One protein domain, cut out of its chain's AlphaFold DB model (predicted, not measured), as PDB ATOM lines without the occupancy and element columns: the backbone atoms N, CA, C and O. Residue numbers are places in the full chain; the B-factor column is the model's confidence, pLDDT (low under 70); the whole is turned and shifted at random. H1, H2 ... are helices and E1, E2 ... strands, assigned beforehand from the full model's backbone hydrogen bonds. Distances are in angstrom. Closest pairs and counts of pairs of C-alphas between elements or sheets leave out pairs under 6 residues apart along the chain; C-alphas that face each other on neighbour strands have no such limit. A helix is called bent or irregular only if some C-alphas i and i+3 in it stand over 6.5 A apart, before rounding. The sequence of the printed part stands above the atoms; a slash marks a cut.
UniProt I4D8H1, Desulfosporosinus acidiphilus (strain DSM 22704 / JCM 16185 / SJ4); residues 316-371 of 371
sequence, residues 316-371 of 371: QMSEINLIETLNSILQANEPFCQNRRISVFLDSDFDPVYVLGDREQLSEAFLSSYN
ATOM      1  N   GLN A 316      94.060  19.106 -33.212       73.25
ATOM      2  CA  GLN A 316      94.219  18.861 -31.787       73.25
ATOM      3  C   GLN A 316      95.632  18.346 -31.541       73.25
ATOM      4  O   GLN A 316      95.903  17.147 -31.550       73.25
ATOM      5  N   MET A 317      96.547  19.290 -31.343       81.94
ATOM      6  CA  MET A 317      97.954  18.991 -31.104       81.94
ATOM      7  C   MET A 317      98.117  18.264 -29.767       81.94
ATOM      8  O   MET A 317      97.853  18.819 -28.701       81.94
ATOM      9  N   SER A 318      98.588  17.024 -29.832       86.19
ATOM     10  CA  SER A 318      98.944  16.194 -28.685       86.19
ATOM     11  C   SER A 318     100.260  15.470 -28.958       86.19
ATOM     12  O   SER A 318     100.701  15.372 -30.104       86.19
ATOM     13  N   GLU A 319     100.928  15.018 -27.900       90.44
ATOM     14  CA  GLU A 319     102.110  14.173 -28.033       90.44
ATOM     15  C   GLU A 319     101.662  12.749 -28.392       90.44
ATOM     16  O   GLU A 319     100.933  12.102 -27.640       90.44
ATOM     17  N   ILE A 320     102.061  12.281 -29.573       91.06
ATOM     18  CA  ILE A 320     101.602  11.024 -30.165       91.06
ATOM     19  C   ILE A 320     102.792  10.102 -30.364       91.06
ATOM     20  O   ILE A 320     103.769  10.475 -31.012       91.06
ATOM     21  N   ASN A 321     102.671   8.863 -29.888       90.19
ATOM     22  CA  ASN A 321     103.573   7.787 -30.274       90.19
ATOM     23  C   ASN A 321     103.239   7.326 -31.706       90.19
ATOM     24  O   ASN A 321     102.196   6.704 -31.953       90.19
ATOM     25  N   LEU A 322     104.114   7.647 -32.659       87.38
ATOM     26  CA  LEU A 322     103.936   7.307 -34.072       87.38
ATOM     27  C   LEU A 322     103.923   5.799 -34.310       87.38
ATOM     28  O   LEU A 322     103.105   5.319 -35.090       87.38
ATOM     29  N   ILE A 323     104.794   5.053 -33.626       87.94
ATOM     30  CA  ILE A 323     104.914   3.599 -33.803       87.94
ATOM     31  C   ILE A 323     103.622   2.910 -33.353       87.94
ATOM     32  O   ILE A 323     103.092   2.046 -34.049       87.94
ATOM     33  N   GLU A 324     103.061   3.325 -32.218       86.62
ATOM     34  CA  GLU A 324     101.781   2.805 -31.720       86.62
ATOM     35  C   GLU A 324     100.616   3.137 -32.667       86.62
ATOM     36  O   GLU A 324      99.744   2.303 -32.927       86.62
ATOM     37  N   THR A 325     100.613   4.353 -33.213       86.81
ATOM     38  CA  THR A 325      99.567   4.821 -34.130       86.81
ATOM     39  C   THR A 325      99.612   4.064 -35.460       86.81
ATOM     40  O   THR A 325      98.580   3.570 -35.907       86.81
ATOM     41  N   LEU A 326     100.797   3.870 -36.048       86.94
ATOM     42  CA  LEU A 326     100.979   3.069 -37.265       86.94
ATOM     43  C   LEU A 326     100.574   1.604 -37.063       86.94
ATOM     44  O   LEU A 326      99.861   1.046 -37.894       86.94
ATOM     45  N   ASN A 327     100.952   0.995 -35.935       85.88
ATOM     46  CA  ASN A 327     100.542  -0.372 -35.607       85.88
ATOM     47  C   ASN A 327      99.018  -0.508 -35.484       85.88
ATOM     48  O   ASN A 327      98.440  -1.468 -35.992       85.88
ATOM     49  N   SER A 328      98.359   0.474 -34.863       84.25
ATOM     50  CA  SER A 328      96.898   0.499 -34.726       84.25
ATOM     51  C   SER A 328      96.196   0.600 -36.088       84.25
ATOM     52  O   SER A 328      95.204  -0.087 -36.326       84.25
ATOM     53  N   ILE A 329      96.735   1.406 -37.012       85.12
ATOM     54  CA  ILE A 329      96.221   1.530 -38.387       85.12
ATOM     55  C   ILE A 329      96.376   0.210 -39.151       85.12
ATOM     56  O   ILE A 329      95.437  -0.218 -39.827       85.12
ATOM     57  N   LEU A 330      97.529  -0.455 -39.036       85.12
ATOM     58  CA  LEU A 330      97.785  -1.736 -39.702       85.12
ATOM     59  C   LEU A 330      96.867  -2.846 -39.182       85.12
ATOM     60  O   LEU A 330      96.266  -3.553 -39.987       85.12
ATOM     61  N   GLN A 331      96.691  -2.951 -37.862       83.88
ATOM     62  CA  GLN A 331      95.770  -3.919 -37.255       83.88
ATOM     63  C   GLN A 331      94.323  -3.692 -37.709       83.88
ATOM     64  O   GLN A 331      93.633  -4.641 -38.079       83.88
ATOM     65  N   ALA A 332      93.865  -2.437 -37.745       81.12
ATOM     66  CA  ALA A 332      92.508  -2.112 -38.182       81.12
ATOM     67  C   ALA A 332      92.240  -2.479 -39.658       81.12
ATOM     68  O   ALA A 332      91.101  -2.768 -40.021       81.12
ATOM     69  N   ASN A 333      93.277  -2.490 -40.504       81.12
ATOM     70  CA  ASN A 333      93.165  -2.760 -41.943       81.12
ATOM     71  C   ASN A 333      93.626  -4.166 -42.355       81.12
ATOM     72  O   ASN A 333      93.534  -4.520 -43.535       81.12
ATOM     73  N   GLU A 334      94.074  -4.997 -41.413       81.56
ATOM     74  CA  GLU A 334      94.530  -6.363 -41.675       81.56
ATOM     75  C   GLU A 334      93.499  -7.212 -42.454       81.56
ATOM     76  O   GLU A 334      93.883  -7.816 -43.463       81.56
ATOM     77  N   PRO A 335      92.186  -7.200 -42.125       78.56
ATOM     78  CA  PRO A 335      91.189  -7.986 -42.861       78.56
ATOM     79  C   PRO A 335      91.072  -7.581 -44.339       78.56
ATOM     80  O   PRO A 335      90.891  -8.422 -45.223       78.56
ATOM     81  N   PHE A 336      91.206  -6.285 -44.630       77.69
ATOM     82  CA  PHE A 336      91.158  -5.754 -45.992       77.69
ATOM     83  C   PHE A 336      92.396  -6.161 -46.802       77.69
ATOM     84  O   PHE A 336      92.282  -6.556 -47.967       77.69
ATOM     85  N   CYS A 337      93.573  -6.122 -46.173       78.25
ATOM     86  CA  CYS A 337      94.838  -6.520 -46.789       78.25
ATOM     87  C   CYS A 337      94.859  -8.022 -47.109       78.25
ATOM     88  O   CYS A 337      95.226  -8.409 -48.221       78.25
ATOM     89  N   GLN A 338      94.374  -8.860 -46.185       78.81
ATOM     90  CA  GLN A 338      94.257 -10.308 -46.382       78.81
ATOM     91  C   GLN A 338      93.317 -10.655 -47.547       78.81
ATOM     92  O   GLN A 338      93.686 -11.450 -48.416       78.81
ATOM     93  N   ASN A 339      92.155  -9.997 -47.644       77.19
ATOM     94  CA  ASN A 339      91.210 -10.193 -48.752       77.19
ATOM     95  C   ASN A 339      91.808  -9.855 -50.128       77.19
ATOM     96  O   ASN A 339      91.447 -10.474 -51.130       77.19
ATOM     97  N   ARG A 340      92.747  -8.903 -50.190       79.88
ATOM     98  CA  ARG A 340      93.451  -8.513 -51.424       79.88
ATOM     99  C   ARG A 340      94.804  -9.205 -51.621       79.88
ATOM    100  O   ARG A 340      95.468  -8.932 -52.616       79.88
ATOM    101  N   ARG A 341      95.199 -10.116 -50.719       82.12
ATOM    102  CA  ARG A 341      96.514 -10.793 -50.700       82.12
ATOM    103  C   ARG A 341      97.700  -9.818 -50.674       82.12
ATOM    104  O   ARG A 341      98.728 -10.072 -51.296       82.12
ATOM    105  N   ILE A 342      97.549  -8.704 -49.962       80.75
ATOM    106  CA  ILE A 342      98.598  -7.702 -49.766       80.75
ATOM    107  C   ILE A 342      99.252  -7.958 -48.407       80.75
ATOM    108  O   ILE A 342      98.563  -8.033 -47.392       80.75
ATOM    109  N   SER A 343     100.578  -8.087 -48.387       76.31
ATOM    110  CA  SER A 343     101.374  -8.190 -47.161       76.31
ATOM    111  C   SER A 343     102.022  -6.844 -46.851       76.31
ATOM    112  O   SER A 343     102.831  -6.359 -47.645       76.31
ATOM    113  N   VAL A 344     101.678  -6.259 -45.707       77.62
ATOM    114  CA  VAL A 344     102.247  -4.993 -45.233       77.62
ATOM    115  C   VAL A 344     103.196  -5.288 -44.085       77.62
ATOM    116  O   VAL A 344     102.832  -6.007 -43.158       77.62
ATOM    117  N   PHE A 345     104.401  -4.732 -44.147       77.12
ATOM    118  CA  PHE A 345     105.411  -4.885 -43.108       77.12
ATOM    119  C   PHE A 345     105.799  -3.505 -42.591       77.12
ATOM    120  O   PHE A 345     106.146  -2.625 -43.380       77.12
ATOM    121  N   LEU A 346     105.727  -3.322 -41.274       78.25
ATOM    122  CA  LEU A 346     106.301  -2.163 -40.603       78.25
ATOM    123  C   LEU A 346     107.708  -2.547 -40.151       78.25
ATOM    124  O   LEU A 346     107.862  -3.328 -39.216       78.25
ATOM    125  N   ASP A 347     108.719  -2.032 -40.843       76.25
ATOM    126  CA  ASP A 347     110.111  -2.195 -40.433       76.25
ATOM    127  C   ASP A 347     110.446  -1.103 -39.410       76.25
ATOM    128  O   ASP A 347     110.699   0.051 -39.768       76.25
ATOM    129  N   SER A 348     110.321  -1.427 -38.122       66.62
ATOM    130  CA  SER A 348     110.582  -0.481 -37.039       66.62
ATOM    131  C   SER A 348     111.495  -1.091 -35.979       66.62
ATOM    132  O   SER A 348     111.023  -1.689 -35.015       66.62
ATOM    133  N   ASP A 349     112.798  -0.859 -36.128       64.44
ATOM    134  CA  ASP A 349     113.835  -1.155 -35.124       64.44
ATOM    135  C   ASP A 349     114.032   0.002 -34.111       64.44
ATOM    136  O   ASP A 349     115.064   0.105 -33.448       64.44
ATOM    137  N   PHE A 350     113.064   0.920 -33.999       64.00
ATOM    138  CA  PHE A 350     113.212   2.175 -33.254       64.00
ATOM    139  C   PHE A 350     112.486   2.181 -31.898       64.00
ATOM    140  O   PHE A 350     111.400   1.620 -31.752       64.00
ATOM    141  N   ASP A 351     113.070   2.899 -30.931       74.31
ATOM    142  CA  ASP A 351     112.423   3.341 -29.686       74.31
ATOM    143  C   ASP A 351     111.135   4.149 -29.973       74.31
ATOM    144  O   ASP A 351     110.995   4.704 -31.067       74.31
ATOM    145  N   PRO A 352     110.185   4.262 -29.018       80.38
ATOM    146  CA  PRO A 352     108.952   5.022 -29.219       80.38
ATOM    147  C   PRO A 352     109.233   6.456 -29.694       80.38
ATOM    148  O   PRO A 352     109.848   7.260 -28.993       80.38
ATOM    149  N   VAL A 353     108.760   6.771 -30.906       87.19
ATOM    150  CA  VAL A 353     108.917   8.089 -31.531       87.19
ATOM    151  C   VAL A 353     107.706   8.943 -31.199       87.19
ATOM    152  O   VAL A 353     106.606   8.692 -31.696       87.19
ATOM    153  N   TYR A 354     107.922   9.968 -30.380       89.75
ATOM    154  CA  TYR A 354     106.895  10.935 -30.018       89.75
ATOM    155  C   TYR A 354     106.949  12.159 -30.930       89.75
ATOM    156  O   TYR A 354     108.005  12.763 -31.120       89.75
ATOM    157  N   VAL A 355     105.800  12.535 -31.494       90.75
ATOM    158  CA  VAL A 355     105.635  13.763 -32.281       90.75
ATOM    159  C   VAL A 355     104.454  14.567 -31.778       90.75
ATOM    160  O   VAL A 355     103.463  14.012 -31.311       90.75
ATOM    161  N   LEU A 356     104.547  15.888 -31.906       90.38
ATOM    162  CA  LEU A 356     103.418  16.769 -31.654       90.38
ATOM    163  C   LEU A 356     102.553  16.845 -32.917       90.38
ATOM    164  O   LEU A 356     103.008  17.347 -33.944       90.38
ATOM    165  N   GLY A 357     101.318  16.361 -32.847       86.75
ATOM    166  CA  GLY A 357     100.409  16.354 -33.991       86.75
ATOM    167  C   GLY A 357      98.970  16.028 -33.612       86.75
ATOM    168  O   GLY A 357      98.660  15.826 -32.440       86.75
ATOM    169  N   ASP A 358      98.097  15.977 -34.613       84.94
ATOM    170  CA  ASP A 358      96.721  15.497 -34.479       84.94
ATOM    171  C   ASP A 358      96.658  14.027 -34.918       84.94
ATOM    172  O   ASP A 358      97.093  13.676 -36.020       84.94
ATOM    173  N   ARG A 359      96.151  13.152 -34.042       82.75
ATOM    174  CA  ARG A 359      96.170  11.699 -34.266       82.75
ATOM    175  C   ARG A 359      95.272  11.287 -35.425       82.75
ATOM    176  O   ARG A 359      95.655  10.385 -36.171       82.75
ATOM    177  N   GLU A 360      94.113  11.920 -35.586       77.00
ATOM    178  CA  GLU A 360      93.172  11.600 -36.661       77.00
ATOM    179  C   GLU A 360      93.730  12.056 -38.010       77.00
ATOM    180  O   GLU A 360      93.801  11.248 -38.936       77.00
ATOM    181  N   GLN A 361      94.238  13.291 -38.096       78.75
ATOM    182  CA  GLN A 361      94.806  13.821 -39.344       78.75
ATOM    183  C   GLN A 361      96.057  13.054 -39.788       78.75
ATOM    184  O   GLN A 361      96.222  12.767 -40.974       78.75
ATOM    185  N   LEU A 362      96.935  12.680 -38.848       84.06
ATOM    186  CA  LEU A 362      98.100  11.849 -39.158       84.06
ATOM    187  C   LEU A 362      97.680  10.454 -39.622       84.06
ATOM    188  O   LEU A 362      98.217   9.955 -40.609       84.06
ATOM    189  N   SER A 363      96.700   9.837 -38.956       82.19
ATOM    190  CA  SER A 363      96.195   8.520 -39.356       82.19
ATOM    191  C   SER A 363      95.602   8.548 -40.764       82.19
ATOM    192  O   SER A 363      95.858   7.645 -41.559       82.19
ATOM    193  N   GLU A 364      94.870   9.608 -41.106       75.56
ATOM    194  CA  GLU A 364      94.322   9.806 -42.444       75.56
ATOM    195  C   GLU A 364      95.413  10.057 -43.500       75.56
ATOM    196  O   GLU A 364      95.370   9.481 -44.589       75.56
ATOM    197  N   ALA A 365      96.446  10.842 -43.179       80.31
ATOM    198  CA  ALA A 365      97.599  11.036 -44.060       80.31
ATOM    199  C   ALA A 365      98.331   9.710 -44.347       80.31
ATOM    200  O   ALA A 365      98.666   9.413 -45.497       80.31
ATOM    201  N   PHE A 366      98.514   8.859 -43.334       81.75
ATOM    202  CA  PHE A 366      99.095   7.528 -43.524       81.75
ATOM    203  C   PHE A 366      98.185   6.606 -44.350       81.75
ATOM    204  O   PHE A 366      98.666   5.932 -45.258       81.75
ATOM    205  N   LEU A 367      96.871   6.616 -44.103       76.31
ATOM    206  CA  LEU A 367      95.898   5.826 -44.868       76.31
ATOM    207  C   LEU A 367      95.778   6.268 -46.332       76.31
ATOM    208  O   LEU A 367      95.641   5.435 -47.223       76.31
ATOM    209  N   SER A 368      95.831   7.571 -46.601       71.25
ATOM    210  CA  SER A 368      95.824   8.106 -47.970       71.25
ATOM    211  C   SER A 368      97.113   7.803 -48.733       71.25
ATOM    212  O   SER A 368      97.070   7.694 -49.949       71.25
ATOM    213  N   SER A 369      98.230   7.605 -48.028       64.69
ATOM    214  CA  SER A 369      99.489   7.135 -48.624       64.69
ATOM    215  C   SER A 369      99.474   5.632 -48.940       64.69
ATOM    216  O   SER A 369     100.324   5.154 -49.688       64.69
ATOM    217  N   TYR A 370      98.546   4.884 -48.334       63.41
ATOM    218  CA  TYR A 370      98.401   3.434 -48.478       63.41
ATOM    219  C   TYR A 370      97.432   3.021 -49.603       63.41
ATOM    220  O   TYR A 370      97.561   1.922 -50.145       63.41
ATOM    221  N   ASN A 371      96.458   3.878 -49.933       46.19
ATOM    222  CA  ASN A 371      95.504   3.692 -51.039       46.19
ATOM    223  C   ASN A 371      96.093   4.136 -52.378       46.19
ATOM    224  O   ASN A 371      95.762   3.470 -53.388       46.19
TER     225      ASN A 371
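Overview. This is residues 316 to 371 of the 371 residues of a protein of Desulfosporosinus acidiphilus (strain DSM 22704 / JCM 16185 / SJ4) (UniProt I4D8H1). A small ribbon of two short strands, E1 and E2, makes one end of the domain, and two helices, H1 and H2, run away from it the same general way, crossing at a steep tilt where the first part of H1 meets H2. H1 is the longer helix and has a kink, its far end sticks out with residues 335 to 341, and a long link, residues 340 to 353, loops back from there to the ribbon. The printed part has 56 residues, with two named strands and two named helices in the order E1, H1, E2, H2; the sheet has the order E1 - E2 and is antiparallel, and the class is mixed, helices and strands. The whole is only just compact, close to loose, with a radius of gyration of the C-alphas of 12.1 A and spans of 35 by 25 by 15 A.

Arrangement. E1, residues 318 to 321, and E2, residues 354 to 357, are antiparallel neighbours, with an angle of 140 degrees between their directions. N 320 and O 355 are within hydrogen-bond range at 2.8 A, and N 355 and O 320 at 2.9 A. H1, residues 322 to 339, follows E1 over a tight link. Its closest C-alphas to E2 are those of Leu 322 and Tyr 354, 6.2 A apart. H1 has a kink of 48 degrees near residue 333 and is irregular, with C-alphas 332 and 335 at 7.6 A. H2, residues 359 to 370, follows E2 over a tight link. H1 touches H2 with residues 325 to 329 alone, and their closest C-alphas are those of Ile 329 and Ser 363, 7.1 A apart. The two helices run the same way at a steep tilt of 45 degrees. In H2 every O i to N i+4 pair is within hydrogen-bond range, and in H1 12 of 14 are.

Along the chain. E1 begins with C-alpha 318 at (98.944, 16.194, -28.685) and measures 9.7 A from first to last C-alpha. H1 measures 26.1 A and ends with C-alpha 339 at (91.210, -10.193, -48.752). E2 measures 9.3 A. H2 measures 16.6 A and ends with C-alpha 370 at (98.401, 3.434, -48.478).

Size, cuts and confidence. The two C-alphas farthest apart are those of Met 317 and Arg 341, at 35.7 A. The printed part has no cut and ends at Asn 371, the chain's last residue. The link from H1 to E2 is long, with 14 residues. The mean pLDDT of the printed part is 80.0; residues 348 to 350 and 369 to 371 are under 70.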